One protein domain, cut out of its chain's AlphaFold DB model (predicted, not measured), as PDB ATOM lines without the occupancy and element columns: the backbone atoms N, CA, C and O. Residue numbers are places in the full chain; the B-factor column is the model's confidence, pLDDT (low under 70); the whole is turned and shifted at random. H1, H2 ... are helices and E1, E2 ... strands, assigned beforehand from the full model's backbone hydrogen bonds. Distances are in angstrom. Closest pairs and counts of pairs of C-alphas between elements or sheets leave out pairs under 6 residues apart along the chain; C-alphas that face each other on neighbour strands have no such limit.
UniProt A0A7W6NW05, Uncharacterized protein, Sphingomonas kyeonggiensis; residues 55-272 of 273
ATOM      1  N   MET A  55       8.506 -42.061  15.634       74.62
ATOM      2  CA  MET A  55       8.252 -41.755  17.041       74.62
ATOM      3  C   MET A  55       9.203 -42.502  17.981       74.62
ATOM      4  O   MET A  55       9.798 -41.903  18.867       74.62
ATOM      5  N   ARG A  56       9.455 -43.790  17.723       74.06
ATOM      6  CA  ARG A  56      10.453 -44.583  18.464       74.06
ATOM      7  C   ARG A  56      11.857 -43.990  18.375       74.06
ATOM      8  O   ARG A  56      12.584 -43.979  19.362       74.06
ATOM      9  N   ARG A  57      12.244 -43.488  17.194       76.38
ATOM     10  CA  ARG A  57      13.528 -42.794  17.017       76.38
ATOM     11  C   ARG A  57      13.566 -41.503  17.818       76.38
ATOM     12  O   ARG A  57      14.534 -41.292  18.530       76.38
ATOM     13  N   MET A  58      12.525 -40.680  17.717       80.62
ATOM     14  CA  MET A  58      12.419 -39.425  18.460       80.62
ATOM     15  C   MET A  58      12.526 -39.656  19.972       80.62
ATOM     16  O   MET A  58      13.301 -38.972  20.625       80.62
ATOM     17  N   LEU A  59      11.829 -40.660  20.511       77.88
ATOM     18  CA  LEU A  59      11.881 -41.014  21.933       77.88
ATOM     19  C   LEU A  59      13.263 -41.522  22.362       77.88
ATOM     20  O   LEU A  59      13.769 -41.112  23.401       77.88
ATOM     21  N   ALA A  60      13.914 -42.356  21.548       77.56
ATOM     22  CA  ALA A  60      15.278 -42.801  21.832       77.56
ATOM     23  C   ALA A  60      16.300 -41.649  21.764       77.56
ATOM     24  O   ALA A  60      17.245 -41.627  22.547       77.56
ATOM     25  N   PHE A  61      16.109 -40.679  20.863       81.19
ATOM     26  CA  PHE A  61      16.925 -39.464  20.815       81.19
ATOM     27  C   PHE A  61      16.657 -38.537  22.000       81.19
ATOM     28  O   PHE A  61      17.604 -37.999  22.556       81.19
ATOM     29  N   ALA A  62      15.400 -38.386  22.421       80.62
ATOM     30  CA  ALA A  62      15.058 -37.633  23.621       80.62
ATOM     31  C   ALA A  62      15.684 -38.269  24.872       80.62
ATOM     32  O   ALA A  62      16.202 -37.556  25.724       80.62
ATOM     33  N   ALA A  63      15.702 -39.603  24.948       81.94
ATOM     34  CA  ALA A  63      16.385 -40.327  26.013       81.94
ATOM     35  C   ALA A  63      17.910 -40.128  25.982       81.94
ATOM     36  O   ALA A  63      18.520 -39.890  27.020       81.94
ATOM     37  N   LEU A  64      18.519 -40.164  24.791       82.56
ATOM     38  CA  LEU A  64      19.941 -39.860  24.610       82.56
ATOM     39  C   LEU A  64      20.273 -38.423  25.027       82.56
ATOM     40  O   LEU A  64      21.267 -38.204  25.711       82.56
ATOM     41  N   GLN A  65      19.435 -37.459  24.649       84.94
ATOM     42  CA  GLN A  65      19.608 -36.064  25.031       84.94
ATOM     43  C   GLN A  65      19.479 -35.881  26.546       84.94
ATOM     44  O   GLN A  65      20.342 -35.259  27.145       84.94
ATOM     45  N   ALA A  66      18.483 -36.498  27.185       82.56
ATOM     46  CA  ALA A  66      18.352 -36.456  28.639       82.56
ATOM     47  C   ALA A  66      19.574 -37.072  29.347       82.56
ATOM     48  O   ALA A  66      20.058 -36.525  30.333       82.56
ATOM     49  N   HIS A  67      20.112 -38.182  28.828       83.56
ATOM     50  CA  HIS A  67      21.337 -38.798  29.346       83.56
ATOM     51  C   HIS A  67      22.560 -37.880  29.193       83.56
ATOM     52  O   HIS A  67      23.376 -37.775  30.108       83.56
ATOM     53  N   ARG A  68      22.663 -37.180  28.059       84.81
ATOM     54  CA  ARG A  68      23.698 -36.174  27.804       84.81
ATOM     55  C   ARG A  68      23.597 -34.997  28.768       84.81
ATOM     56  O   ARG A  68      24.596 -34.664  29.397       84.81
ATOM     57  N   ASP A  69      22.407 -34.420  28.915       85.44
ATOM     58  CA  ASP A  69      22.156 -33.291  29.814       85.44
ATOM     59  C   ASP A  69      22.546 -33.664  31.258       85.44
ATOM     60  O   ASP A  69      23.192 -32.881  31.954       85.44
ATOM     61  N   CYS A  70      22.257 -34.905  31.683       83.75
ATOM     62  CA  CYS A  70      22.704 -35.422  32.979       83.75
ATOM     63  C   CYS A  70      24.236 -35.412  33.110       83.75
ATOM     64  O   CYS A  70      24.761 -34.944  34.120       83.75
ATOM     65  N   GLY A  71      24.951 -35.917  32.099       82.62
ATOM     66  CA  GLY A  71      26.415 -35.934  32.078       82.62
ATOM     67  C   GLY A  71      27.021 -34.530  32.132       82.62
ATOM     68  O   GLY A  71      27.881 -34.264  32.969       82.62
ATOM     69  N   GLU A  72      26.534 -33.603  31.306       85.94
ATOM     70  CA  GLU A  72      27.038 -32.224  31.249       85.94
ATOM     71  C   GLU A  72      26.836 -31.480  32.583       85.94
ATOM     72  O   GLU A  72      27.769 -30.846  33.090       85.94
ATOM     73  N   ASN A  73      25.659 -31.612  33.204       84.12
ATOM     74  CA  ASN A  73      25.360 -30.985  34.496       84.12
ATOM     75  C   ASN A  73      26.211 -31.566  35.638       84.12
ATOM     76  O   ASN A  73      26.655 -30.834  36.526       84.12
ATOM     77  N   VAL A  74      26.498 -32.869  35.586       83.19
ATOM     78  CA  VAL A  74      27.410 -33.549  36.514       83.19
ATOM     79  C   VAL A  74      28.841 -33.036  36.384       83.19
ATOM     80  O   VAL A  74      29.470 -32.721  37.396       83.19
ATOM     81  N   VAL A  75      29.350 -32.888  35.159       82.12
ATOM     82  CA  VAL A  75      30.688 -32.325  34.921       82.12
ATOM     83  C   VAL A  75      30.772 -30.895  35.433       82.12
ATOM     84  O   VAL A  75      31.751 -30.541  36.093       82.12
ATOM     85  N   ALA A  76      29.751 -30.080  35.156       82.00
ATOM     86  CA  ALA A  76      29.691 -28.709  35.636       82.00
ATOM     87  C   ALA A  76      29.787 -28.659  37.168       82.00
ATOM     88  O   ALA A  76      30.634 -27.936  37.695       82.00
ATOM     89  N   LEU A  77      29.000 -29.477  37.877       80.56
ATOM     90  CA  LEU A  77      29.042 -29.552  39.338       80.56
ATOM     91  C   LEU A  77      30.404 -30.038  39.856       80.56
ATOM     92  O   LEU A  77      30.970 -29.424  40.762       80.56
ATOM     93  N   SER A  78      30.956 -31.100  39.253       81.62
ATOM     94  CA  SER A  78      32.249 -31.664  39.659       81.62
ATOM     95  C   SER A  78      33.373 -30.636  39.548       81.62
ATOM     96  O   SER A  78      34.181 -30.471  40.468       81.62
ATOM     97  N   ARG A  79      33.389 -29.882  38.440       80.38
ATOM     98  CA  ARG A  79      34.351 -28.796  38.234       80.38
ATOM     99  C   ARG A  79      34.238 -27.734  39.317       80.38
ATOM    100  O   ARG A  79      35.256 -27.402  39.911       80.38
ATOM    101  N   GLN A  80      33.024 -27.260  39.614       78.06
ATOM    102  CA  GLN A  80      32.832 -26.170  40.576       78.06
ATOM    103  C   GLN A  80      33.164 -26.562  42.022       78.06
ATOM    104  O   GLN A  80      33.593 -25.697  42.785       78.06
ATOM    105  N   PHE A  81      32.946 -27.816  42.435       76.00
ATOM    106  CA  PHE A  81      33.113 -28.220  43.839       76.00
ATOM    107  C   PHE A  81      34.367 -29.046  44.138       76.00
ATOM    108  O   PHE A  81      34.920 -28.897  45.227       76.00
ATOM    109  N   PHE A  82      34.848 -29.885  43.218       75.81
ATOM    110  CA  PHE A  82      35.880 -30.880  43.544       75.81
ATOM    111  C   PHE A  82      37.225 -30.646  42.847       75.81
ATOM    112  O   PHE A  82      38.266 -30.987  43.425       75.81
ATOM    113  N   ARG A  83      37.218 -30.043  41.648       69.88
ATOM    114  CA  ARG A  83      38.428 -29.775  40.847       69.88
ATOM    115  C   ARG A  83      38.931 -28.344  40.929       69.88
ATOM    116  O   ARG A  83      40.060 -28.131  41.359       69.88
ATOM    117  N   GLU A  84      38.123 -27.387  40.491       60.59
ATOM    118  CA  GLU A  84      38.521 -25.988  40.378       60.59
ATOM    119  C   GLU A  84      38.047 -25.261  41.641       60.59
ATOM    120  O   GLU A  84      36.891 -24.866  41.775       60.59
ATOM    121  N   ASN A  85      38.957 -25.090  42.604       60.38
ATOM    122  CA  ASN A  85      38.795 -24.092  43.669       60.38
ATOM    123  C   ASN A  85      39.271 -22.703  43.204       60.38
ATOM    124  O   ASN A  85      39.547 -21.837  44.029       60.38
ATOM    125  N   GLU A  86      39.392 -22.493  41.894       52.31
ATOM    126  CA  GLU A  86      39.820 -21.232  41.302       52.31
ATOM    127  C   GLU A  86      38.589 -20.400  40.918       52.31
ATOM    128  O   GLU A  86      37.636 -20.901  40.319       52.31
ATOM    129  N   GLY A  87      38.591 -19.123  41.303       63.28
ATOM    130  CA  GLY A  87      37.496 -18.184  41.055       63.28
ATOM    131  C   GLY A  87      36.704 -17.790  42.305       63.28
ATOM    132  O   GLY A  87      36.794 -18.414  43.365       63.28
ATOM    133  N   ALA A  88      35.921 -16.716  42.175       72.94
ATOM    134  CA  ALA A  88      35.167 -16.140  43.282       72.94
ATOM    135  C   ALA A  88      34.094 -17.123  43.809       72.94
ATOM    136  O   ALA A  88      33.359 -17.719  43.010       72.94
ATOM    137  N   PRO A  89      33.939 -17.269  45.141       75.38
ATOM    138  CA  PRO A  89      32.911 -18.106  45.768       75.38
ATOM    139  C   PRO A  89      31.503 -17.931  45.193       75.38
ATOM    140  O   PRO A  89      30.828 -18.916  44.891       75.38
ATOM    141  N   LEU A  90      31.078 -16.679  45.001       78.75
ATOM    142  CA  LEU A  90      29.758 -16.331  44.479       78.75
ATOM    143  C   LEU A  90      29.523 -16.899  43.076       78.75
ATOM    144  O   LEU A  90      28.459 -17.452  42.784       78.75
ATOM    145  N   GLU A  91      30.529 -16.801  42.209       79.75
ATOM    146  CA  GLU A  91      30.431 -17.258  40.829       79.75
ATOM    147  C   GLU A  91      30.293 -18.784  40.765       79.75
ATOM    148  O   GLU A  91      29.428 -19.306  40.056       79.75
ATOM    149  N   ARG A  92      31.073 -19.505  41.578       79.38
ATOM    150  CA  ARG A  92      31.009 -20.972  41.688       79.38
ATOM    151  C   ARG A  92      29.645 -21.452  42.169       79.38
ATOM    152  O   ARG A  92      29.049 -22.330  41.545       79.38
ATOM    153  N   LEU A  93      29.125 -20.854  43.243       81.31
ATOM    154  CA  LEU A  93      27.804 -21.192  43.783       81.31
ATOM    155  C   LEU A  93      26.692 -20.900  42.765       81.31
ATOM    156  O   LEU A  93      25.783 -21.711  42.595       81.31
ATOM    157  N   THR A  94      26.797 -19.790  42.031       84.25
ATOM    158  CA  THR A  94      25.833 -19.423  40.984       84.25
ATOM    159  C   THR A  94      25.871 -20.399  39.806       84.25
ATOM    160  O   THR A  94      24.820 -20.809  39.314       84.25
ATOM    161  N   ARG A  95      27.061 -20.821  39.355       85.56
ATOM    162  CA  ARG A  95      27.206 -21.837  38.298       85.56
ATOM    163  C   ARG A  95      26.669 -23.199  38.740       85.56
ATOM    164  O   ARG A  95      25.969 -23.845  37.964       85.56
ATOM    165  N   ALA A  96      26.930 -23.607  39.983       83.94
ATOM    166  CA  ALA A  96      26.366 -24.829  40.554       83.94
ATOM    167  C   ALA A  96      24.831 -24.771  40.626       83.94
ATOM    168  O   ALA A  96      24.167 -25.733  40.240       83.94
ATOM    169  N   ARG A  97      24.256 -23.628  41.035       87.81
ATOM    170  CA  ARG A  97      22.798 -23.422  41.033       87.81
ATOM    171  C   ARG A  97      22.215 -23.580  39.634       87.81
ATOM    172  O   ARG A  97      21.279 -24.351  39.455       87.81
ATOM    173  N   ARG A  98      22.813 -22.917  38.639       88.81
ATOM    174  CA  ARG A  98      22.375 -23.010  37.236       88.81
ATOM    175  C   ARG A  98      22.414 -24.443  36.706       88.81
ATOM    176  O   ARG A  98      21.518 -24.818  35.965       88.81
ATOM    177  N   ALA A  99      23.410 -25.247  37.086       85.69
ATOM    178  CA  ALA A  99      23.483 -26.654  36.685       85.69
ATOM    179  C   ALA A  99      22.339 -27.495  37.291       85.69
ATOM    180  O   ALA A  99      21.738 -28.311  36.597       85.69
ATOM    181  N   ILE A 100      21.995 -27.263  38.564       85.38
ATOM    182  CA  ILE A 100      20.861 -27.931  39.227       85.38
ATOM    183  C   ILE A 100      19.530 -27.499  38.587       85.38
ATOM    184  O   ILE A 100      18.710 -28.347  38.241       85.38
ATOM    185  N   GLU A 101      19.333 -26.198  38.366       88.75
ATOM    186  CA  GLU A 101      18.139 -25.652  37.701       88.75
ATOM    187  C   GLU A 101      17.993 -26.180  36.264       88.75
ATOM    188  O   GLU A 101      16.895 -26.551  35.841       88.75
ATOM    189  N   ALA A 102      19.097 -26.263  35.515       86.44
ATOM    190  CA  ALA A 102      19.115 -26.821  34.166       86.44
ATOM    191  C   ALA A 102      18.715 -28.303  34.163       86.44
ATOM    192  O   ALA A 102      17.911 -28.711  33.323       86.44
ATOM    193  N   GLN A 103      19.205 -29.090  35.128       87.94
ATOM    194  CA  GLN A 103      18.820 -30.493  35.280       87.94
ATOM    195  C   GLN A 103      17.318 -30.643  35.562       87.94
ATOM    196  O   GLN A 103      16.648 -31.456  34.923       87.94
ATOM    197  N   GLN A 104      16.766 -29.827  36.463       87.06
ATOM    198  CA  GLN A 104      15.336 -29.829  36.790       87.06
ATOM    199  C   GLN A 104      14.470 -29.437  35.587       87.06
ATOM    200  O   GLN A 104      13.472 -30.092  35.277       87.06
ATOM    201  N   ALA A 105      14.870 -28.393  34.858       87.31
ATOM    202  CA  ALA A 105      14.182 -27.961  33.647       87.31
ATOM    203  C   ALA A 105      14.230 -29.035  32.546       87.31
ATOM    204  O   ALA A 105      13.214 -29.287  31.885       87.31
ATOM    205  N   GLY A 106      15.384 -29.690  32.375       83.62
ATOM    206  CA  GLY A 106      15.578 -30.820  31.467       83.62
ATOM    207  C   GLY A 106      14.673 -31.999  31.822       83.62
ATOM    208  O   GLY A 106      13.952 -32.504  30.958       83.62
ATOM    209  N   GLY A 107      14.604 -32.366  33.104       82.06
ATOM    210  CA  GLY A 107      13.722 -33.427  33.583       82.06
ATOM    211  C   GLY A 107      12.240 -33.118  33.396       82.06
ATOM    212  O   GLY A 107      11.499 -33.944  32.858       82.06
ATOM    213  N   ALA A 108      11.804 -31.896  33.707       86.25
ATOM    214  CA  ALA A 108      10.429 -31.464  33.459       86.25
ATOM    215  C   ALA A 108      10.081 -31.478  31.959       86.25
ATOM    216  O   ALA A 108       8.969 -31.844  31.568       86.25
ATOM    217  N   ARG A 109      11.029 -31.091  31.093       86.19
ATOM    218  CA  ARG A 109      10.862 -31.150  29.635       86.19
ATOM    219  C   ARG A 109      10.729 -32.589  29.148       86.19
ATOM    220  O   ARG A 109       9.814 -32.867  28.374       86.19
ATOM    221  N   PHE A 110      11.590 -33.486  29.621       85.38
ATOM    222  CA  PHE A 110      11.520 -34.909  29.305       85.38
ATOM    223  C   PHE A 110      10.183 -35.511  29.759       85.38
ATOM    224  O   PHE A 110       9.497 -36.141  28.957       85.38
ATOM    225  N   GLY A 111       9.741 -35.214  30.984       83.50
ATOM    226  CA  GLY A 111       8.446 -35.646  31.514       83.50
ATOM    227  C   GLY A 111       7.250 -35.209  30.658       83.50
ATOM    228  O   GLY A 111       6.350 -36.008  30.410       83.50
ATOM    229  N   ARG A 112       7.257 -33.974  30.127       84.94
ATOM    230  CA  ARG A 112       6.207 -33.485  29.207       84.94
ATOM    231  C   ARG A 112       6.194 -34.215  27.864       84.94
ATOM    232  O   ARG A 112       5.126 -34.529  27.349       84.94
ATOM    233  N   VAL A 113       7.368 -34.480  27.287       81.50
ATOM    234  CA  VAL A 113       7.476 -35.279  26.052       81.50
ATOM    235  C   VAL A 113       6.944 -36.687  26.312       81.50
ATOM    236  O   VAL A 113       6.164 -37.221  25.529       81.50
ATOM    237  N   MET A 114       7.307 -37.261  27.454       80.75
ATOM    238  CA  MET A 114       6.874 -38.587  27.855       80.75
ATOM    239  C   MET A 114       5.368 -38.709  28.042       80.75
ATOM    240  O   MET A 114       4.776 -39.636  27.493       80.75
ATOM    241  N   SER A 115       4.736 -37.779  28.755       79.06
ATOM    242  CA  SER A 115       3.291 -37.825  28.985       79.06
ATOM    243  C   SER A 115       2.487 -37.681  27.691       79.06
ATOM    244  O   SER A 115       1.498 -38.387  27.509       79.06
ATOM    245  N   ALA A 116       2.943 -36.839  26.756       77.50
ATOM    246  CA  ALA A 116       2.298 -36.657  25.457       77.50
ATOM    247  C   ALA A 116       2.322 -37.932  24.596       77.50
ATOM    248  O   ALA A 116       1.397 -38.185  23.825       77.50
ATOM    249  N   TYR A 117       3.380 -38.736  24.723       70.88
ATOM    250  CA  TYR A 117       3.605 -39.899  23.867       70.88
ATOM    251  C   TYR A 117       3.308 -41.244  24.532       70.88
ATOM    252  O   TYR A 117       3.154 -42.225  23.804       70.88
ATOM    253  N   ALA A 118       3.153 -41.291  25.860       69.25
ATOM    254  CA  ALA A 118       2.863 -42.491  26.650       69.25
ATOM    255  C   ALA A 118       1.758 -43.410  26.076       69.25
ATOM    256  O   ALA A 118       1.982 -44.620  26.058       69.25
ATOM    257  N   PRO A 119       0.629 -42.904  25.528       66.00
ATOM    258  CA  PRO A 119      -0.438 -43.760  24.991       66.00
ATOM    259  C   PRO A 119      -0.041 -44.584  23.757       66.00
ATOM    260  O   PRO A 119      -0.770 -45.482  23.348       66.00
ATOM    261  N   ALA A 120       1.087 -44.259  23.124       65.31
ATOM    262  CA  ALA A 120       1.488 -44.783  21.822       65.31
ATOM    263  C   ALA A 120       2.844 -45.517  21.848       65.31
ATOM    264  O   ALA A 120       3.405 -45.848  20.797       65.31
ATOM    265  N   VAL A 121       3.389 -45.767  23.040       69.25
ATOM    266  CA  VAL A 121       4.682 -46.433  23.228       69.25
ATOM    267  C   VAL A 121       4.478 -47.934  23.442       69.25
ATOM    268  O   VAL A 121       3.614 -48.350  24.204       69.25
ATOM    269  N   ASP A 122       5.287 -48.770  22.783       71.50
ATOM    270  CA  ASP A 122       5.292 -50.208  23.077       71.50
ATOM    271  C   ASP A 122       5.942 -50.501  24.448       71.50
ATOM    272  O   ASP A 122       6.703 -49.692  24.979       71.50
ATOM    273  N   ALA A 123       5.692 -51.684  25.018       71.81
ATOM    274  CA  ALA A 123       6.197 -52.040  26.351       71.81
ATOM    275  C   ALA A 123       7.731 -51.918  26.492       71.81
ATOM    276  O   ALA A 123       8.246 -51.579  27.554       71.81
ATOM    277  N   ARG A 124       8.482 -52.148  25.407       68.75
ATOM    278  CA  ARG A 124       9.949 -52.072  25.409       68.75
ATOM    279  C   ARG A 124      10.457 -50.633  25.481       68.75
ATOM    280  O   ARG A 124      11.427 -50.366  26.184       68.75
ATOM    281  N   HIS A 125       9.855 -49.720  24.728       73.06
ATOM    282  CA  HIS A 125      10.221 -48.308  24.778       73.06
ATOM    283  C   HIS A 125       9.682 -47.665  26.059       73.06
ATOM    284  O   HIS A 125      10.356 -46.808  26.609       73.06
ATOM    285  N   ALA A 126       8.547 -48.127  26.594       77.31
ATOM    286  CA  ALA A 126       8.062 -47.697  27.902       77.31
ATOM    287  C   ALA A 126       9.088 -48.001  29.009       77.31
ATOM    288  O   ALA A 126       9.398 -47.115  29.799       77.31
ATOM    289  N   ALA A 127       9.691 -49.197  29.001       79.56
ATOM    290  CA  ALA A 127      10.760 -49.554  29.937       79.56
ATOM    291  C   ALA A 127      12.005 -48.662  29.783       79.56
ATOM    292  O   ALA A 127      12.505 -48.139  30.772       79.56
ATOM    293  N   LEU A 128      12.467 -48.417  28.548       80.44
ATOM    294  CA  LEU A 128      13.596 -47.507  28.303       80.44
ATOM    295  C   LEU A 128      13.327 -46.104  28.858       80.44
ATOM    296  O   LEU A 128      14.210 -45.483  29.435       80.44
ATOM    297  N   LEU A 129      12.117 -45.596  28.650       82.75
ATOM    298  CA  LEU A 129      11.764 -44.239  29.032       82.75
ATOM    299  C   LEU A 129      11.551 -44.104  30.542       82.75
ATOM    300  O   LEU A 129      11.921 -43.079  31.108       82.75
ATOM    301  N   ALA A 130      11.021 -45.143  31.192       84.62
ATOM    302  CA  ALA A 130      10.988 -45.243  32.646       84.62
ATOM    303  C   ALA A 130      12.410 -45.272  33.227       84.62
ATOM    304  O   ALA A 130      12.700 -44.523  34.155       84.62
ATOM    305  N   ASP A 131      13.322 -46.044  32.627       85.44
ATOM    306  CA  ASP A 131      14.732 -46.066  33.025       85.44
ATOM    307  C   ASP A 131      15.399 -44.694  32.847       85.44
ATOM    308  O   ASP A 131      16.188 -44.278  33.691       85.44
ATOM    309  N   THR A 132      15.103 -43.980  31.754       85.69
ATOM    310  CA  THR A 132      15.630 -42.624  31.543       85.69
ATOM    311  C   THR A 132      15.054 -41.649  32.565       85.69
ATOM    312  O   THR A 132      15.798 -40.828  33.090       85.69
ATOM    313  N   ALA A 133      13.761 -41.738  32.884       86.50
ATOM    314  CA  ALA A 133      13.150 -40.905  33.918       86.50
ATOM    315  C   ALA A 133      13.793 -41.161  35.290       86.50
ATOM    316  O   ALA A 133      14.161 -40.208  35.975       86.50
ATOM    317  N   ALA A 134      14.009 -42.431  35.642       87.19
ATOM    318  CA  ALA A 134      14.699 -42.821  36.866       87.19
ATOM    319  C   ALA A 134      16.140 -42.291  36.906       87.19
ATOM    320  O   ALA A 134      16.589 -41.819  37.947       87.19
ATOM    321  N   LEU A 135      16.854 -42.310  35.774       87.94
ATOM    322  CA  LEU A 135      18.185 -41.712  35.689       87.94
ATOM    323  C   LEU A 135      18.141 -40.194  35.889       87.94
ATOM    324  O   LEU A 135      18.948 -39.667  36.641       87.94
ATOM    325  N   VAL A 136      17.230 -39.485  35.223       88.06
ATOM    326  CA  VAL A 136      17.094 -38.025  35.351       88.06
ATOM    327  C   VAL A 136      16.836 -37.626  36.803       88.06
ATOM    328  O   VAL A 136      17.482 -36.704  37.306       88.06
ATOM    329  N   GLU A 137      15.937 -38.345  37.473       88.44
ATOM    330  CA  GLU A 137      15.624 -38.148  38.886       88.44
ATOM    331  C   GLU A 137      16.820 -38.487  39.786       88.44
ATOM    332  O   GLU A 137      17.128 -37.745  40.719       88.44
ATOM    333  N   LEU A 138      17.538 -39.577  39.499       88.69
ATOM    334  CA  LEU A 138      18.747 -39.935  40.234       88.69
ATOM    335  C   LEU A 138      19.838 -38.873  40.074       88.69
ATOM    336  O   LEU A 138      20.480 -38.520  41.062       88.69
ATOM    337  N   THR A 139      20.034 -38.341  38.868       88.25
ATOM    338  CA  THR A 139      20.976 -37.248  38.614       88.25
ATOM    339  C   THR A 139      20.598 -36.032  39.447       88.25
ATOM    340  O   THR A 139      21.450 -35.502  40.149       88.25
ATOM    341  N   GLU A 140      19.327 -35.617  39.441       88.69
ATOM    342  CA  GLU A 140      18.863 -34.499  40.268       88.69
ATOM    343  C   GLU A 140      19.165 -34.739  41.753       88.69
ATOM    344  O   GLU A 140      19.833 -33.923  42.392       88.69
ATOM    345  N   ARG A 141      18.766 -35.900  42.290       88.81
ATOM    346  CA  ARG A 141      19.030 -36.276  43.688       88.81
ATOM    347  C   ARG A 141      20.524 -36.288  44.012       88.81
ATOM    348  O   ARG A 141      20.907 -35.839  45.090       88.81
ATOM    349  N   THR A 142      21.358 -36.765  43.092       88.50
ATOM    350  CA  THR A 142      22.816 -36.816  43.253       88.50
ATOM    351  C   THR A 142      23.408 -35.411  43.267       88.50
ATOM    352  O   THR A 142      24.156 -35.081  44.184       88.50
ATOM    353  N   LEU A 143      23.035 -34.545  42.318       87.25
ATOM    354  CA  LEU A 143      23.525 -33.166  42.261       87.25
ATOM    355  C   LEU A 143      23.122 -32.383  43.516       87.25
ATOM    356  O   LEU A 143      23.965 -31.752  44.154       87.25
ATOM    357  N   THR A 144      21.849 -32.457  43.910       86.44
ATOM    358  CA  THR A 144      21.344 -31.786  45.113       86.44
ATOM    359  C   THR A 144      21.945 -32.377  46.387       86.44
ATOM    360  O   THR A 144      22.280 -31.629  47.304       86.44
ATOM    361  N   GLY A 145      22.116 -33.700  46.453       87.06
ATOM    362  CA  GLY A 145      22.720 -34.403  47.584       87.06
ATOM    363  C   GLY A 145      24.183 -34.018  47.788       87.06
ATOM    364  O   GLY A 145      24.547 -33.559  48.871       87.06
ATOM    365  N   LEU A 146      24.996 -34.106  46.732       87.88
ATOM    366  CA  LEU A 146      26.403 -33.701  46.753       87.88
ATOM    367  C   LEU A 146      26.553 -32.213  47.081       87.88
ATOM    368  O   LEU A 146      27.378 -31.854  47.921       87.88
ATOM    369  N   ALA A 147      25.723 -31.346  46.490       86.06
ATOM    370  CA  ALA A 147      25.715 -29.924  46.822       86.06
ATOM    371  C   ALA A 147      25.364 -29.702  48.300       86.06
ATOM    372  O   ALA A 147      26.079 -28.999  49.008       86.06
ATOM    373  N   ARG A 148      24.306 -30.333  48.816       85.81
ATOM    374  CA  ARG A 148      23.898 -30.207  50.221       85.81
ATOM    375  C   ARG A 148      24.992 -30.666  51.179       85.81
ATOM    376  O   ARG A 148      25.262 -29.972  52.157       85.81
ATOM    377  N   LEU A 149      25.606 -31.817  50.915       84.94
ATOM    378  CA  LEU A 149      26.701 -32.346  51.725       84.94
ATOM    379  C   LEU A 149      27.889 -31.378  51.700       84.94
ATOM    380  O   LEU A 149      28.370 -30.972  52.761       84.94
ATOM    381  N   TYR A 150      28.311 -30.942  50.511       81.94
ATOM    382  CA  TYR A 150      29.388 -29.968  50.339       81.94
ATOM    383  C   TYR A 150      29.118 -28.669  51.114       81.94
ATOM    384  O   TYR A 150      29.966 -28.220  51.884       81.94
ATOM    385  N   LEU A 151      27.930 -28.075  50.965       77.69
ATOM    386  CA  LEU A 151      27.568 -26.821  51.634       77.69
ATOM    387  C   LEU A 151      27.434 -27.007  53.153       77.69
ATOM    388  O   LEU A 151      27.826 -26.130  53.925       77.69
ATOM    389  N   GLY A 152      26.941 -28.163  53.604       74.25
ATOM    390  CA  GLY A 152      26.861 -28.513  55.022       74.25
ATOM    391  C   GLY A 152      28.224 -28.503  55.718       74.25
ATOM    392  O   GLY A 152      28.319 -28.082  56.870       74.25
ATOM    393  N   GLN A 153      29.292 -28.894  55.020       74.38
ATOM    394  CA  GLN A 153      30.656 -28.789  55.546       74.38
ATOM    395  C   GLN A 153      31.283 -27.410  55.296       74.38
ATOM    396  O   GLN A 153      31.957 -26.887  56.185       74.38
ATOM    397  N   ALA A 154      31.014 -26.778  54.149       67.56
ATOM    398  CA  ALA A 154      31.538 -25.451  53.821       67.56
ATOM    399  C   ALA A 154      31.032 -24.358  54.785       67.56
ATOM    400  O   ALA A 154      31.810 -23.516  55.221       67.56
ATOM    401  N   THR A 155      29.758 -24.396  55.188       61.91
ATOM    402  CA  THR A 155      29.139 -23.436  56.135       61.91
ATOM    403  C   THR A 155      29.800 -23.415  57.504       61.91
ATOM    404  O   THR A 155      29.961 -22.356  58.113       61.91
ATOM    405  N   VAL A 156      30.243 -24.582  57.976       60.53
ATOM    406  CA  VAL A 156      30.980 -24.684  59.233       60.53
ATOM    407  C   VAL A 156      32.327 -23.961  59.145       60.53
ATOM    408  O   VAL A 156      32.801 -23.445  60.152       60.53
ATOM    409  N   ARG A 157      32.896 -23.837  57.941       61.44
ATOM    410  CA  ARG A 157      34.102 -23.049  57.702       61.44
ATOM    411  C   ARG A 157      33.817 -21.572  57.505       61.44
ATOM    412  O   ARG A 157      34.490 -20.790  58.146       61.44
ATOM    413  N   VAL A 158      32.842 -21.159  56.688       54.19
ATOM    414  CA  VAL A 158      32.617 -19.716  56.449       54.19
ATOM    415  C   VAL A 158      32.341 -18.969  57.764       54.19
ATOM    416  O   VAL A 158      32.803 -17.850  57.943       54.19
ATOM    417  N   GLY A 159      31.687 -19.603  58.743       52.31
ATOM    418  CA  GLY A 159      31.572 -19.011  60.081       52.31
ATOM    419  C   GLY A 159      32.877 -18.963  60.888       52.31
ATOM    420  O   GLY A 159      33.069 -18.016  61.633       52.31
ATOM    421  N   ALA A 160      33.777 -19.942  60.745       50.03
ATOM    422  CA  ALA A 160      35.094 -19.925  61.396       50.03
ATOM    423  C   ALA A 160      36.066 -18.948  60.706       50.03
ATOM    424  O   ALA A 160      36.836 -18.258  61.360       50.03
ATOM    425  N   ASN A 161      35.983 -18.848  59.384       47.94
ATOM    426  CA  ASN A 161      36.781 -17.967  58.548       47.94
ATOM    427  C   ASN A 161      36.332 -16.504  58.627       47.94
ATOM    428  O   ASN A 161      37.180 -15.625  58.578       47.94
ATOM    429  N   ALA A 162      35.036 -16.228  58.808       47.97
ATOM    430  CA  ALA A 162      34.541 -14.872  59.059       47.97
ATOM    431  C   ALA A 162      35.110 -14.280  60.360       47.97
ATOM    432  O   ALA A 162      35.327 -13.077  60.448       47.97
ATOM    433  N   VAL A 163      35.422 -15.125  61.350       44.66
ATOM    434  CA  VAL A 163      36.126 -14.717  62.581       44.66
ATOM    435  C   VAL A 163      37.595 -14.353  62.301       44.66
ATOM    436  O   VAL A 163      38.209 -13.634  63.086       44.66
ATOM    437  N   HIS A 164      38.153 -14.799  61.171       39.84
ATOM    438  CA  HIS A 164      39.554 -14.613  60.782       39.84
ATOM    439  C   HIS A 164      39.750 -13.811  59.477       39.84
ATOM    440  O   HIS A 164      40.880 -13.691  59.015       39.84
ATOM    441  N   GLY A 165      38.683 -13.234  58.906       40.97
ATOM    442  CA  GLY A 165      38.731 -12.399  57.697       40.97
ATOM    443  C   GLY A 165      39.018 -13.143  56.386       40.97
ATOM    444  O   GLY A 165      39.455 -12.517  55.425       40.97
ATOM    445  N   ASP A 166      38.812 -14.462  56.337       48.62
ATOM    446  CA  ASP A 166      39.293 -15.316  55.243       48.62
ATOM    447  C   ASP A 166      38.130 -15.875  54.391       48.62
ATOM    448  O   ASP A 166      37.755 -17.044  54.488       48.62
ATOM    449  N   ASP A 167      37.518 -15.041  53.548       53.47
ATOM    450  CA  ASP A 167      36.274 -15.311  52.787       53.47
ATOM    451  C   ASP A 167      36.350 -16.409  51.703       53.47
ATOM    452  O   ASP A 167      35.487 -16.534  50.830       53.47
ATOM    453  N   ALA A 168      37.360 -17.272  51.733       58.44
ATOM    454  CA  ALA A 168      37.459 -18.362  50.783       58.44
ATOM    455  C   ALA A 168      36.347 -19.409  51.018       58.44
ATOM    456  O   ALA A 168      36.161 -19.941  52.116       58.44
ATOM    457  N   LEU A 169      35.648 -19.793  49.951       63.84
ATOM    458  CA  LEU A 169      34.811 -20.991  49.890       63.84
ATOM    459  C   LEU A 169      35.685 -22.130  49.349       63.84
ATOM    460  O   LEU A 169      35.982 -22.181  48.160       63.84
ATOM    461  N   GLY A 170      36.161 -23.024  50.212       59.00
ATOM    462  CA  GLY A 170      37.085 -24.096  49.823       59.00
ATOM    463  C   GLY A 170      37.347 -25.081  50.959       59.00
ATOM    464  O   GLY A 170      36.839 -24.903  52.063       59.00
ATOM    465  N   TYR A 171      38.142 -26.118  50.693       61.19
ATOM    466  CA  TYR A 171      38.563 -27.105  51.695       61.19
ATOM    467  C   TYR A 171      40.054 -26.964  51.966       61.19
ATOM    468  O   TYR A 171      40.835 -26.786  51.031       61.19
ATOM    469  N   ALA A 172      40.436 -27.046  53.240       63.91
ATOM    470  CA  ALA A 172      41.833 -27.212  53.619       63.91
ATOM    471  C   ALA A 172      42.204 -28.707  53.543       63.91
ATOM    472  O   ALA A 172      41.364 -29.554  53.870       63.91
ATOM    473  N   PRO A 173      43.430 -29.062  53.123       66.25
ATOM    474  CA  PRO A 173      43.923 -30.431  53.249       66.25
ATOM    475  C   PRO A 173      43.819 -30.925  54.700       66.25
ATOM    476  O   PRO A 173      44.023 -30.147  55.629       66.25
ATOM    477  N   ALA A 174      43.500 -32.207  54.888       71.00
ATOM    478  CA  ALA A 174      43.290 -32.856  56.186       71.00
ATOM    479  C   ALA A 174      42.171 -32.234  57.047       71.00
ATOM    480  O   ALA A 174      42.162 -32.378  58.268       71.00
ATOM    481  N   GLN A 175      41.195 -31.557  56.434       75.25
ATOM    482  CA  GLN A 175      40.059 -31.014  57.174       75.25
ATOM    483  C   GLN A 175      39.265 -32.123  57.872       75.25
ATOM    484  O   GLN A 175      38.840 -33.094  57.242       75.25
ATOM    485  N   LEU A 176      38.999 -31.910  59.161       76.81
ATOM    486  CA  LEU A 176      38.288 -32.860  59.998       76.81
ATOM    487  C   LEU A 176      36.778 -32.882  59.689       76.81
ATOM    488  O   LEU A 176      36.066 -31.881  59.864       76.81
ATOM    489  N   VAL A 177      36.275 -34.028  59.234       79.50
ATOM    490  CA  VAL A 177      34.877 -34.248  58.818       79.50
ATOM    491  C   VAL A 177      34.303 -35.515  59.449       79.50
ATOM    492  O   VAL A 177      35.047 -36.373  59.901       79.50
ATOM    493  N   SER A 178      32.974 -35.643  59.480       83.69
ATOM    494  CA  SER A 178      32.332 -36.880  59.946       83.69
ATOM    495  C   SER A 178      32.680 -38.044  59.018       83.69
ATOM    496  O   SER A 178      32.639 -37.882  57.797       83.69
ATOM    497  N   LEU A 179      32.908 -39.232  59.575       86.12
ATOM    498  CA  LEU A 179      32.956 -40.483  58.807       86.12
ATOM    499  C   LEU A 179      31.717 -40.664  57.914       86.12
ATOM    500  O   LEU A 179      31.844 -41.029  56.746       86.12
ATOM    501  N   SER A 180      30.526 -40.335  58.427       86.56
ATOM    502  CA  SER A 180      29.275 -40.452  57.666       86.56
ATOM    503  C   SER A 180      29.245 -39.538  56.441       86.56
ATOM    504  O   SER A 180      28.712 -39.911  55.407       86.56
ATOM    505  N   TYR A 181      29.874 -38.362  56.525       87.31
ATOM    506  CA  TYR A 181      29.931 -37.419  55.410       87.31
ATOM    507  C   TYR A 181      30.715 -37.996  54.228       87.31
ATOM    508  O   TYR A 181      30.264 -37.888  53.091       87.31
ATOM    509  N   VAL A 182      31.863 -38.623  54.498       88.62
ATOM    510  CA  VAL A 182      32.680 -39.263  53.456       88.62
ATOM    511  C   VAL A 182      31.915 -40.428  52.829       88.62
ATOM    512  O   VAL A 182      31.772 -40.472  51.609       88.62
ATOM    513  N   ALA A 183      31.339 -41.302  53.659       90.69
ATOM    514  CA  ALA A 183      30.570 -42.447  53.184       90.69
ATOM    515  C   ALA A 183      29.354 -42.033  52.333       90.69
ATOM    516  O   ALA A 183      29.104 -42.626  51.288       90.69
ATOM    517  N   GLU A 184      28.610 -41.001  52.742       91.88
ATOM    518  CA  GLU A 184      27.448 -40.500  51.995       91.88
ATOM    519  C   GLU A 184      27.844 -39.860  50.653       91.88
ATOM    520  O   GLU A 184      27.165 -40.074  49.649       91.88
ATOM    521  N   MET A 185      28.948 -39.103  50.612       90.19
ATOM    522  CA  MET A 185      29.468 -38.507  49.373       90.19
ATOM    523  C   MET A 185      29.871 -39.583  48.361       90.19
ATOM    524  O   MET A 185      29.486 -39.508  47.193       90.19
ATOM    525  N   GLU A 186      30.627 -40.587  48.808       92.19
ATOM    526  CA  GLU A 186      31.083 -41.688  47.958       92.19
ATOM    527  C   GLU A 186      29.913 -42.559  47.494       92.19
ATOM    528  O   GLU A 186      29.809 -42.839  46.302       92.19
ATOM    529  N   ALA A 187      28.969 -42.893  48.382       92.75
ATOM    530  CA  ALA A 187      27.792 -43.689  48.034       92.75
ATOM    531  C   ALA A 187      26.904 -43.011  46.977       92.75
ATOM    532  O   ALA A 187      26.427 -43.675  46.056       92.75
ATOM    533  N   LEU A 188      26.695 -41.691  47.076       91.31
ATOM    534  CA  LEU A 188      25.949 -40.935  46.066       91.31
ATOM    535  C   LEU A 188      26.656 -40.950  44.709       91.31
ATOM    536  O   LEU A 188      26.009 -41.148  43.681       91.31
ATOM    537  N   ALA A 189      27.973 -40.743  44.699       89.00
ATOM    538  CA  ALA A 189      28.744 -40.708  43.464       89.00
ATOM    539  C   ALA A 189      28.826 -42.093  42.801       89.00
ATOM    540  O   ALA A 189      28.562 -42.212  41.605       89.00
ATOM    541  N   ASP A 190      29.130 -43.139  43.567       89.88
ATOM    542  CA  ASP A 190      29.278 -44.500  43.046       89.88
ATOM    543  C   ASP A 190      27.938 -45.097  42.610       89.88
ATOM    544  O   ASP A 190      27.851 -45.659  41.515       89.88
ATOM    545  N   GLY A 191      26.869 -44.884  43.386       88.62
ATOM    546  CA  GLY A 191      25.522 -45.307  43.001       88.62
ATOM    547  C   GLY A 191      25.046 -44.644  41.705       88.62
ATOM    548  O   GLY A 191      24.423 -45.288  40.861       88.62
ATOM    549  N   PHE A 192      25.387 -43.369  41.490       89.25
ATOM    550  CA  PHE A 192      25.093 -42.693  40.228       89.25
ATOM    551  C   PHE A 192      25.912 -43.252  39.055       89.25
ATOM    552  O   PHE A 192      25.352 -43.491  37.983       89.25
ATOM    553  N   VAL A 193      27.213 -43.497  39.253       89.25
ATOM    554  CA  VAL A 193      28.099 -44.060  38.219       89.25
ATOM    555  C   VAL A 193      27.611 -45.427  37.750       89.25
ATOM    556  O   VAL A 193      27.538 -45.668  36.542       89.25
ATOM    557  N   GLU A 194      27.241 -46.299  38.688       90.31
ATOM    558  CA  GLU A 194      26.717 -47.629  38.386       90.31
ATOM    559  C   GLU A 194      25.443 -47.534  37.537       90.31
ATOM    560  O   GLU A 194      25.406 -48.042  36.413       90.31
ATOM    561  N   VAL A 195      24.432 -46.798  38.013       88.19
ATOM    562  CA  VAL A 195      23.134 -46.678  37.329       88.19
ATOM    563  C   VAL A 195      23.263 -46.011  35.957       88.19
ATOM    564  O   VAL A 195      22.594 -46.426  35.005       88.19
ATOM    565  N   ALA A 196      24.127 -45.004  35.811       87.25
ATOM    566  CA  ALA A 196      24.379 -44.356  34.528       87.25
ATOM    567  C   ALA A 196      25.039 -45.306  33.513       87.25
ATOM    568  O   ALA A 196      24.631 -45.336  32.347       87.25
ATOM    569  N   GLY A 197      26.012 -46.118  33.947       87.50
ATOM    570  CA  GLY A 197      26.650 -47.138  33.108       87.50
ATOM    571  C   GLY A 197      25.664 -48.215  32.648       87.50
ATOM    572  O   GLY A 197      25.635 -48.605  31.475       87.50
ATOM    573  N   ASP A 198      24.787 -48.621  33.555       88.94
ATOM    574  CA  ASP A 198      23.705 -49.563  33.310       88.94
ATOM    575  C   ASP A 198      22.679 -49.027  32.301       88.94
ATOM    576  O   ASP A 198      22.297 -49.709  31.335       88.94
ATOM    577  N   HIS A 199      22.268 -47.768  32.483       87.56
ATOM    578  CA  HIS A 199      21.363 -47.070  31.579       87.56
ATOM    579  C   HIS A 199      21.962 -46.945  30.177       87.56
ATOM    580  O   HIS A 199      21.283 -47.246  29.192       87.56
ATOM    581  N   ARG A 200      23.250 -46.592  30.068       86.75
ATOM    582  CA  ARG A 200      23.984 -46.534  28.795       86.75
ATOM    583  C   ARG A 200      23.872 -47.849  28.024       86.75
ATOM    584  O   ARG A 200      23.472 -47.853  26.859       86.75
ATOM    585  N   GLY A 201      24.136 -48.980  28.683       83.75
ATOM    586  CA  GLY A 201      24.037 -50.303  28.061       83.75
ATOM    587  C   GLY A 201      22.616 -50.659  27.599       83.75
ATOM    588  O   GLY A 201      22.440 -51.367  26.599       83.75
ATOM    589  N   ARG A 202      21.580 -50.181  28.301       83.56
ATOM    590  CA  ARG A 202      20.168 -50.342  27.899       83.56
ATOM    591  C   ARG A 202      19.801 -49.433  26.722       83.56
ATOM    592  O   ARG A 202      19.178 -49.908  25.765       83.56
ATOM    593  N   LEU A 203      20.259 -48.184  26.727       82.38
ATOM    594  CA  LEU A 203      20.051 -47.222  25.646       82.38
ATOM    595  C   LEU A 203      20.705 -47.690  24.339       82.38
ATOM    596  O   LEU A 203      20.047 -47.727  23.299       82.38
ATOM    597  N   GLU A 204      21.951 -48.171  24.379       83.06
ATOM    598  CA  GLU A 204      22.627 -48.740  23.206       83.06
ATOM    599  C   GLU A 204      21.842 -49.899  22.580       83.06
ATOM    600  O   GLU A 204      21.766 -50.029  21.351       83.06
ATOM    601  N   ARG A 205      21.237 -50.754  23.414       80.62
ATOM    602  CA  ARG A 205      20.396 -51.875  22.972       80.62
ATOM    603  C   ARG A 205      19.079 -51.416  22.354       80.62
ATOM    604  O   ARG A 205      18.568 -52.108  21.469       80.62
ATOM    605  N   ALA A 206      18.524 -50.294  22.799       77.00
ATOM    606  CA  ALA A 206      17.321 -49.704  22.218       77.00
ATOM    607  C   ALA A 206      17.605 -48.973  20.895       77.00
ATOM    608  O   ALA A 206      16.787 -49.017  19.971       77.00
ATOM    609  N   LEU A 207      18.788 -48.371  20.760       75.44
ATOM    610  CA  LEU A 207      19.232 -47.744  19.521       75.44
ATOM    611  C   LEU A 207      19.477 -48.802  18.430       75.44
ATOM    612  O   LEU A 207      20.236 -49.762  18.588       75.44
ATOM    613  N   GLY A 208      18.841 -48.623  17.267       73.94
ATOM    614  CA  GLY A 208      19.105 -49.461  16.091       73.94
ATOM    615  C   GLY A 208      20.531 -49.265  15.555       73.94
ATOM    616  O   GLY A 208      21.126 -48.215  15.774       73.94
ATOM    617  N   ARG A 209      21.069 -50.230  14.784       79.62
ATOM    618  CA  ARG A 209      22.484 -50.253  14.324       79.62
ATOM    619  C   ARG A 209      23.044 -48.900  13.856       79.62
ATOM    620  O   ARG A 209      24.132 -48.521  14.269       79.62
ATOM    621  N   ARG A 210      22.312 -48.176  12.999       75.38
ATOM    622  CA  ARG A 210      22.757 -46.871  12.473       75.38
ATOM    623  C   ARG A 210      22.800 -45.786  13.553       75.38
ATOM    624  O   ARG A 210      23.792 -45.081  13.639       75.38
ATOM    625  N   ALA A 211      21.758 -45.686  14.379       73.94
ATOM    626  CA  ALA A 211      21.696 -44.704  15.461       73.94
ATOM    627  C   ALA A 211      22.739 -45.005  16.543       73.94
ATOM    628  O   ALA A 211      23.394 -44.093  17.022       73.94
ATOM    629  N   ARG A 212      22.973 -46.290  16.842       81.06
ATOM    630  CA  ARG A 212      24.034 -46.720  17.757       81.06
ATOM    631  C   ARG A 212      25.409 -46.263  17.283       81.06
ATOM    632  O   ARG A 212      26.163 -45.753  18.089       81.06
ATOM    633  N   LYS A 213      25.732 -46.419  15.992       80.75
ATOM    634  CA  LYS A 213      27.036 -45.988  15.457       80.75
ATOM    635  C   LYS A 213      27.270 -44.485  15.656       80.75
ATOM    636  O   LYS A 213      28.388 -44.103  15.947       80.75
ATOM    637  N   VAL A 214      26.227 -43.670  15.507       77.50
ATOM    638  CA  VAL A 214      26.311 -42.211  15.690       77.50
ATOM    639  C   VAL A 214      26.357 -41.829  17.172       77.50
ATOM    640  O   VAL A 214      27.094 -40.930  17.542       77.50
ATOM    641  N   ALA A 215      25.601 -42.525  18.023       81.12
ATOM    642  CA  ALA A 215      25.503 -42.216  19.450       81.12
ATOM    643  C   ALA A 215      26.649 -42.791  20.296       81.12
ATOM    644  O   ALA A 215      26.772 -42.424  21.457       81.12
ATOM    645  N   ARG A 216      27.452 -43.722  19.764       83.56
ATOM    646  CA  ARG A 216      28.458 -44.455  20.545       83.56
ATOM    647  C   ARG A 216      29.533 -43.538  21.114       83.56
ATOM    648  O   ARG A 216      29.752 -43.566  22.314       83.56
ATOM    649  N   ASP A 217      30.111 -42.681  20.278       84.12
ATOM    650  CA  ASP A 217      31.151 -41.738  20.708       84.12
ATOM    651  C   ASP A 217      30.626 -40.779  21.787       84.12
ATOM    652  O   ASP A 217      31.334 -40.413  22.722       84.12
ATOM    653  N   GLU A 218      29.354 -40.393  21.677       84.62
ATOM    654  CA  GLU A 218      28.684 -39.544  22.655       84.62
ATOM    655  C   GLU A 218      28.411 -40.284  23.968       84.62
ATOM    656  O   GLU A 218      28.695 -39.759  25.038       84.62
ATOM    657  N   LEU A 219      27.940 -41.530  23.903       84.44
ATOM    658  CA  LEU A 219      27.710 -42.375  25.075       84.44
ATOM    659  C   LEU A 219      29.004 -42.768  25.791       84.44
ATOM    660  O   LEU A 219      29.018 -42.880  27.016       84.44
ATOM    661  N   ASP A 220      30.092 -42.972  25.051       86.69
ATOM    662  CA  ASP A 220      31.417 -43.216  25.615       86.69
ATOM    663  C   ASP A 220      31.960 -41.954  26.299       86.69
ATOM    664  O   ASP A 220      32.460 -42.043  27.422       86.69
ATOM    665  N   ARG A 221      31.776 -40.771  25.695       86.12
ATOM    666  CA  ARG A 221      32.124 -39.489  26.328       86.12
ATOM    667  C   ARG A 221      31.345 -39.265  27.625       86.12
ATOM    668  O   ARG A 221      31.962 -39.014  28.653       86.12
ATOM    669  N   ILE A 222      30.021 -39.424  27.597       83.69
ATOM    670  CA  ILE A 222      29.169 -39.265  28.787       83.69
ATOM    671  C   ILE A 222      29.556 -40.284  29.867       83.69
ATOM    672  O   ILE A 222      29.636 -39.945  31.044       83.69
ATOM    673  N   GLY A 223      29.850 -41.529  29.478       84.88
ATOM    674  CA  GLY A 223      30.338 -42.546  30.407       84.88
ATOM    675  C   GLY A 223      31.637 -42.131  31.106       84.88
ATOM    676  O   GLY A 223      31.769 -42.312  32.315       84.88
ATOM    677  N   ALA A 224      32.575 -41.527  30.370       87.00
ATOM    678  CA  ALA A 224      33.806 -40.989  30.941       87.00
ATOM    679  C   ALA A 224      33.542 -39.792  31.872       87.00
ATOM    680  O   ALA A 224      34.129 -39.720  32.951       87.00
ATOM    681  N   ASP A 225      32.633 -38.897  31.492       87.00
ATOM    682  CA  ASP A 225      32.225 -37.730  32.280       87.00
ATOM    683  C   ASP A 225      31.587 -38.127  33.623       87.00
ATOM    684  O   ASP A 225      31.894 -37.550  34.669       87.00
ATOM    685  N   VAL A 226      30.749 -39.164  33.623       86.00
ATOM    686  CA  VAL A 226      30.145 -39.705  34.846       86.00
ATOM    687  C   VAL A 226      31.188 -40.416  35.713       86.00
ATOM    688  O   VAL A 226      31.268 -40.158  36.914       86.00
ATOM    689  N   ALA A 227      32.043 -41.259  35.125       88.00
ATOM    690  CA  ALA A 227      33.126 -41.921  35.859       88.00
ATOM    691  C   ALA A 227      34.098 -40.910  36.495       88.00
ATOM    692  O   ALA A 227      34.624 -41.128  37.591       88.00
ATOM    693  N   MET A 228      34.306 -39.778  35.822       88.19
ATOM    694  CA  MET A 228      35.111 -38.671  36.310       88.19
ATOM    695  C   MET A 228      34.530 -38.041  37.579       88.19
ATOM    696  O   MET A 228      35.308 -37.772  38.489       88.19
ATOM    697  N   LEU A 229      33.205 -37.865  37.691       86.75
ATOM    698  CA  LEU A 229      32.582 -37.393  38.936       86.75
ATOM    699  C   LEU A 229      32.939 -38.314  40.109       86.75
ATOM    700  O   LEU A 229      33.403 -37.833  41.140       86.75
ATOM    701  N   GLY A 230      32.772 -39.630  39.946       87.44
ATOM    702  CA  GLY A 230      33.117 -40.598  40.995       87.44
ATOM    703  C   GLY A 230      34.593 -40.529  41.393       87.44
ATOM    704  O   GLY A 230      34.939 -40.553  42.574       87.44
ATOM    705  N   ALA A 231      35.490 -40.377  40.416       90.06
ATOM    706  CA  ALA A 231      36.913 -40.187  40.681       90.06
ATOM    707  C   ALA A 231      37.215 -38.863  41.408       90.06
ATOM    708  O   ALA A 231      38.024 -38.851  42.336       90.06
ATOM    709  N   ASP A 232      36.579 -37.765  41.008       89.75
ATOM    710  CA  ASP A 232      36.778 -36.447  41.608       89.75
ATOM    711  C   ASP A 232      36.251 -36.407  43.052       89.75
ATOM    712  O   ASP A 232      36.940 -35.887  43.929       89.75
ATOM    713  N   VAL A 233      35.096 -37.027  43.329       88.88
ATOM    714  CA  VAL A 233      34.540 -37.155  44.688       88.88
ATOM    715  C   VAL A 233      35.454 -37.990  45.582       88.88
ATOM    716  O   VAL A 233      35.773 -37.550  46.685       88.88
ATOM    717  N   ARG A 234      35.955 -39.139  45.110       89.44
ATOM    718  CA  ARG A 234      36.916 -39.958  45.874       89.44
ATOM    719  C   ARG A 234      38.219 -39.216  46.152       89.44
ATOM    720  O   ARG A 234      38.698 -39.199  47.281       89.44
ATOM    721  N   ARG A 235      38.789 -38.548  45.143       88.81
ATOM    722  CA  ARG A 235      39.993 -37.712  45.320       88.81
ATOM    723  C   ARG A 235      39.753 -36.579  46.305       88.81
ATOM    724  O   ARG A 235      40.645 -36.222  47.068       88.81
ATOM    725  N   PHE A 236      38.567 -35.985  46.270       85.69
ATOM    726  CA  PHE A 236      38.173 -34.969  47.222       85.69
ATOM    727  C   PHE A 236      38.088 -35.540  48.645       85.69
ATOM    728  O   PHE A 236      38.743 -34.996  49.531       85.69
ATOM    729  N   CYS A 237      37.386 -36.656  48.843       87.50
ATOM    730  CA  CYS A 237      37.230 -37.305  50.146       87.50
ATOM    731  C   CYS A 237      38.562 -37.787  50.734       87.50
ATOM    732  O   CYS A 237      38.809 -37.589  51.919       87.50
ATOM    733  N   ALA A 238      39.469 -38.313  49.905       87.75
ATOM    734  CA  ALA A 238      40.802 -38.757  50.321       87.75
ATOM    735  C   ALA A 238      41.699 -37.629  50.866       87.75
ATOM    736  O   ALA A 238      42.688 -37.902  51.542       87.75
ATOM    737  N   ARG A 239      41.382 -36.357  50.579       84.44
ATOM    738  CA  ARG A 239      42.092 -35.198  51.149       84.44
ATOM    739  C   ARG A 239      41.574 -34.798  52.530       84.44
ATOM    740  O   ARG A 239      42.164 -33.910  53.141       84.44
ATOM    741  N   LEU A 240      40.471 -35.376  52.993       83.44
ATOM    742  CA  LEU A 240      39.834 -35.036  54.262       83.44
ATOM    743  C   LEU A 240      40.310 -35.977  55.371       83.44
ATOM    744  O   LEU A 240      40.734 -37.099  55.108       83.44
ATOM    745  N   GLN A 241      40.213 -35.520  56.618       85.38
ATOM    746  CA  GLN A 241      40.475 -36.339  57.795       85.38
ATOM    747  C   GLN A 241      39.134 -36.782  58.400       85.38
ATOM    748  O   GLN A 241      38.477 -35.995  59.086       85.38
ATOM    749  N   PRO A 242      38.670 -38.009  58.129       83.50
ATOM    750  CA  PRO A 242      37.438 -38.494  58.724       83.50
ATOM    751  C   PRO A 242      37.640 -38.758  60.220       83.50
ATOM    752  O   PRO A 242      38.640 -39.342  60.633       83.50
ATOM    753  N   ALA A 243      36.669 -38.345  61.024       82.69
ATOM    754  CA  ALA A 243      36.625 -38.564  62.458       82.69
ATOM    755  C   ALA A 243      35.240 -39.077  62.865       82.69
ATOM    756  O   ALA A 243      34.220 -38.747  62.248       82.69
ATOM    757  N   ASP A 244      35.207 -39.898  63.910       80.62
ATOM    758  CA  ASP A 244      33.957 -40.365  64.497       80.62
ATOM    759  C   ASP A 244      33.267 -39.210  65.243       80.62
ATOM    760  O   ASP A 244      33.915 -38.341  65.826       80.62
ATOM    761  N   ALA A 245      31.936 -39.216  65.284       68.62
ATOM    762  CA  ALA A 245      31.164 -38.303  66.121       68.62
ATOM    763  C   ALA A 245      31.536 -38.433  67.612       68.62
ATOM    764  O   ALA A 245      31.354 -37.487  68.386       68.62
ATOM    765  N   GLY A 246      32.060 -39.597  68.015       69.06
ATOM    766  CA  GLY A 246      32.618 -39.842  69.342       69.06
ATOM    767  C   GLY A 246      33.935 -39.110  69.632       69.06
ATOM    768  O   GLY A 246      34.193 -38.822  70.807       69.06
ATOM    769  N   ASP A 247      34.708 -38.762  68.599       76.75
ATOM    770  CA  ASP A 247      36.062 -38.210  68.695       76.75
ATOM    771  C   ASP A 247      36.066 -36.815  69.343       76.75
ATOM    772  O   ASP A 247      35.279 -35.922  69.005       76.75
ATOM    773  N   VAL A 248      36.974 -36.619  70.298       71.56
ATOM    774  CA  VAL A 248      37.167 -35.348  71.002       71.56
ATOM    775  C   VAL A 248      37.588 -34.254  70.024       71.56
ATOM    776  O   VAL A 248      37.068 -33.140  70.109       71.56
ATOM    777  N   ALA A 249      38.442 -34.574  69.046       69.25
ATOM    778  CA  ALA A 249      38.855 -33.632  68.012       69.25
ATOM    779  C   ALA A 249      37.656 -33.157  67.169       69.25
ATOM    780  O   ALA A 249      37.540 -31.971  66.854       69.25
ATOM    781  N   TYR A 250      36.707 -34.055  66.880       70.00
ATOM    782  CA  TYR A 250      35.474 -33.723  66.162       70.00
ATOM    783  C   TYR A 250      34.499 -32.894  66.999       70.00
ATOM    784  O   TYR A 250      33.880 -31.956  66.495       70.00
ATOM    785  N   LYS A 251      34.380 -33.179  68.298       68.38
ATOM    786  CA  LYS A 251      33.516 -32.416  69.215       68.38
ATOM    787  C   LYS A 251      34.019 -30.997  69.469       68.38
ATOM    788  O   LYS A 251      33.196 -30.100  69.657       68.38
ATOM    789  N   MET A 252      35.338 -30.797  69.470       66.62
ATOM    790  CA  MET A 252      35.973 -29.497  69.714       66.62
ATOM    791  C   MET A 252      36.104 -28.614  68.464       66.62
ATOM    792  O   MET A 252      36.552 -27.474  68.560       66.62
ATOM    793  N   ARG A 253      35.680 -29.096  67.291       68.75
ATOM    794  CA  ARG A 253      35.690 -28.318  66.046       68.75
ATOM    795  C   ARG A 253      34.839 -27.047  66.165       68.75
ATOM    796  O   ARG A 253      33.685 -27.085  66.604       68.75
ATOM    797  N   ALA A 254      35.384 -25.935  65.663       60.94
ATOM    798  CA  ALA A 254      34.662 -24.677  65.519       60.94
ATOM    799  C   ALA A 254      33.378 -24.894  64.703       60.94
ATOM    800  O   ALA A 254      33.396 -25.455  63.604       60.94
ATOM    801  N   ARG A 255      32.238 -24.476  65.259       61.84
ATOM    802  CA  ARG A 255      30.949 -24.522  64.565       61.84
ATOM    803  C   ARG A 255      30.760 -23.200  63.840       61.84
ATOM    804  O   ARG A 255      30.541 -22.183  64.487       61.84
ATOM    805  N   GLY A 256      30.815 -23.224  62.516       59.06
ATOM    806  CA  GLY A 256      30.442 -22.071  61.711       59.06
ATOM    807  C   GLY A 256      28.952 -21.751  61.801       59.06
ATOM    808  O   GLY A 256      28.152 -22.472  62.411       59.06
ATOM    809  N   GLU A 257      28.589 -20.632  61.188       53.81
ATOM    810  CA  GLU A 257      27.254 -20.063  61.247       53.81
ATOM    811  C   GLU A 257      26.205 -21.039  60.719       53.81
ATOM    812  O   GLU A 257      26.272 -21.548  59.600       53.81
ATOM    813  N   ARG A 258      25.172 -21.267  61.529       56.78
ATOM    814  CA  ARG A 258      24.060 -22.155  61.169       56.78
ATOM    815  C   ARG A 258      23.097 -21.537  60.148       56.78
ATOM    816  O   ARG A 258      22.209 -22.247  59.689       56.78
ATOM    817  N   GLY A 259      23.243 -20.247  59.829       54.78
ATOM    818  CA  GLY A 259      22.254 -19.464  59.082       54.78
ATOM    819  C   GLY A 259      22.188 -19.754  57.579       54.78
ATOM    820  O   GLY A 259      21.108 -19.674  57.005       54.78
ATOM    821  N   ALA A 260      23.294 -20.146  56.938       58.91
ATOM    822  CA  ALA A 260      23.369 -20.266  55.477       58.91
ATOM    823  C   ALA A 260      23.429 -21.726  54.989       58.91
ATOM    824  O   ALA A 260      24.333 -22.110  54.263       58.91
ATOM    825  N   ARG A 261      22.488 -22.583  55.409       67.62
ATOM    826  CA  ARG A 261      22.492 -24.021  55.043       67.62
ATOM    827  C   ARG A 261      22.028 -24.327  53.616       67.62
ATOM    828  O   ARG A 261      22.155 -25.470  53.184       67.62
ATOM    829  N   SER A 262      21.467 -23.348  52.908       76.44
ATOM    830  CA  SER A 262      21.033 -23.497  51.518       76.44
ATOM    831  C   SER A 262      21.993 -22.802  50.556       76.44
ATOM    832  O   SER A 262      22.693 -21.856  50.923       76.44
ATOM    833  N   LEU A 263      21.991 -23.268  49.306       78.31
ATOM    834  CA  LEU A 263      22.768 -22.670  48.223       78.31
ATOM    835  C   LEU A 263      22.412 -21.185  48.041       78.31
ATOM    836  O   LEU A 263      23.312 -20.353  48.001       78.31
ATOM    837  N   ASP A 264      21.121 -20.840  48.044       83.31
ATOM    838  CA  ASP A 264      20.661 -19.451  47.908       83.31
ATOM    839  C   ASP A 264      21.045 -18.569  49.098       83.31
ATOM    840  O   ASP A 264      21.398 -17.407  48.912       83.31
ATOM    841  N   ALA A 265      21.031 -19.109  50.321       78.75
ATOM    842  CA  ALA A 265      21.461 -18.353  51.494       78.75
ATOM    843  C   ALA A 265      22.969 -18.064  51.460       78.75
ATOM    844  O   ALA A 265      23.392 -16.990  51.885       78.75
ATOM    845  N   LEU A 266      23.777 -18.994  50.935       76.94
ATOM    846  CA  LEU A 266      25.209 -18.768  50.728       76.94
ATOM    847  C   LEU A 266      25.471 -17.766  49.605       76.94
ATOM    848  O   LEU A 266      26.283 -16.867  49.795       76.94
ATOM    849  N   ILE A 267      24.758 -17.861  48.481       81.44
ATOM    850  CA  ILE A 267      24.830 -16.867  47.398       81.44
ATOM    851  C   ILE A 267      24.501 -15.475  47.948       81.44
ATOM    852  O   ILE A 267      25.318 -14.570  47.840       81.44
ATOM    853  N   ALA A 268      23.360 -15.318  48.623       81.00
ATOM    854  CA  ALA A 268      22.918 -14.031  49.162       81.00
ATOM    855  C   ALA A 268      23.845 -13.457  50.245       81.00
ATOM    856  O   ALA A 268      23.764 -12.268  50.546       81.00
ATOM    857  N   ARG A 269      24.672 -14.297  50.875       77.44
ATOM    858  CA  ARG A 269      25.715 -13.863  51.804       77.44
ATOM    859  C   ARG A 269      26.907 -13.283  51.048       77.44
ATOM    860  O   ARG A 269      27.304 -12.171  51.358       77.44
ATOM    861  N   PHE A 270      27.452 -14.025  50.084       74.94
ATOM    862  CA  PHE A 270      28.595 -13.569  49.283       74.94
ATOM    863  C   PHE A 270      28.247 -12.409  48.341       74.94
ATOM    864  O   PHE A 270      29.145 -11.727  47.881       74.94
ATOM    865  N   ASP A 271      26.965 -12.185  48.051       80.12
ATOM    866  CA  ASP A 271      26.480 -11.030  47.281       80.12
ATOM    867  C   ASP A 271      26.379  -9.742  48.126       80.12
ATOM    868  O   ASP A 271      26.356  -8.638  47.594       80.12
ATOM    869  N   ARG A 272      26.306  -9.873  49.461       72.00
ATOM    870  CA  ARG A 272      26.204  -8.748  50.411       72.00
ATOM    871  C   ARG A 272      27.545  -8.318  51.018       72.00
ATOM    872  O   ARG A 272      27.548  -7.340  51.767       72.00
TER     873      ARG A 272
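This is residues 55 to 272 of the 273 residues of an uncharacterized protein of Sphingomonas kyeonggiensis (UniProt A0A7W6NW05). Five long helices, H1 to H5, run side by side in an elongated up-and-down bundle, each against the one before it in the chain. At one end of it sit a tiny two-strand sheet, E1 and E2, beside the beginning of H4, and the short helix H6, while H7 packs on H2 near that same end. The printed part has 218 residues, in the order H1 H2 H3 E1 H4 H5 E2 H6 H7, with the sheet order E1, E2, parallel; the class is mostly helix. The whole is compact, with a radius of gyration of the C-alphas of 19.7 A and spans of 60 by 33 by 28 A.

E1 is residues 176 to 178, with C-alpha 176 at (38.288, -32.860, 59.998), and E2 is residues 241 to 243. H4, residues 179 to 206, and H5, residues 209 to 237, are each 40.8 A long. H3, residues 123 to 162, is the longest helix at 57.0 A, with a kink of 29 degrees near residue 153. H1, residues 55 to 83, begins at C-alpha 55 (8.252, -41.755, 17.041) and is 40.3 A long; H2, residues 89 to 120, is 47.7 A long. H6 is residues 248 to 251, and H7, residues 263 to 270, ends at C-alpha 270 (28.595, -13.569, 49.283).

E1 and E2 are parallel at 47 degrees, with N 177 and O 241 at 3.0 A and N 243 and O 177 at 2.8 A, within hydrogen-bond range. E1, H4, H5 and E2 form a strand-helix-strand unit, two parallel neighbour strands joined through helices, with a right-handed crossover. The closest C-alphas of H4 and E2 are those of Leu 179 and Pro 242, 4.9 A. H4 and H5 form a helical hairpin at a shallow tilt of 5 degrees, closest at the C-alphas of Ala 189 and Gly 230, 5.0 A. H1 touches H5, the same way, at the C-alphas of Gly 71 and Ile 222, 5.4 A. H1 and H2 form another hairpin, closest at the C-alphas of Asn 73 and Ala 99, 5.2 A. H3 touches H4, opposite ways, at the C-alphas of Thr 142 and Leu 188, 5.9 A. H7 touches H2 at the C-alphas of Leu 90 and Phe 270, 5.7 A; H6 touches no helix. Every O i to N i+4 pair is within hydrogen-bond range in H4 and H7, against 24 of 25 in H1, 26 of 28 in H2, 33 of 36 in H3 and 23 of 25 in H5; H6 is too short for one.

The C-alphas farthest apart, of Ala 120 and His 164, are 62.3 A apart. The printed part has no cut; the links H3 to E1 and H6 to H7 are long. Mean pLDDT of the printed part is 78.4, with 44 residues under 70, among them residues 154 to 173 and 251 to 261.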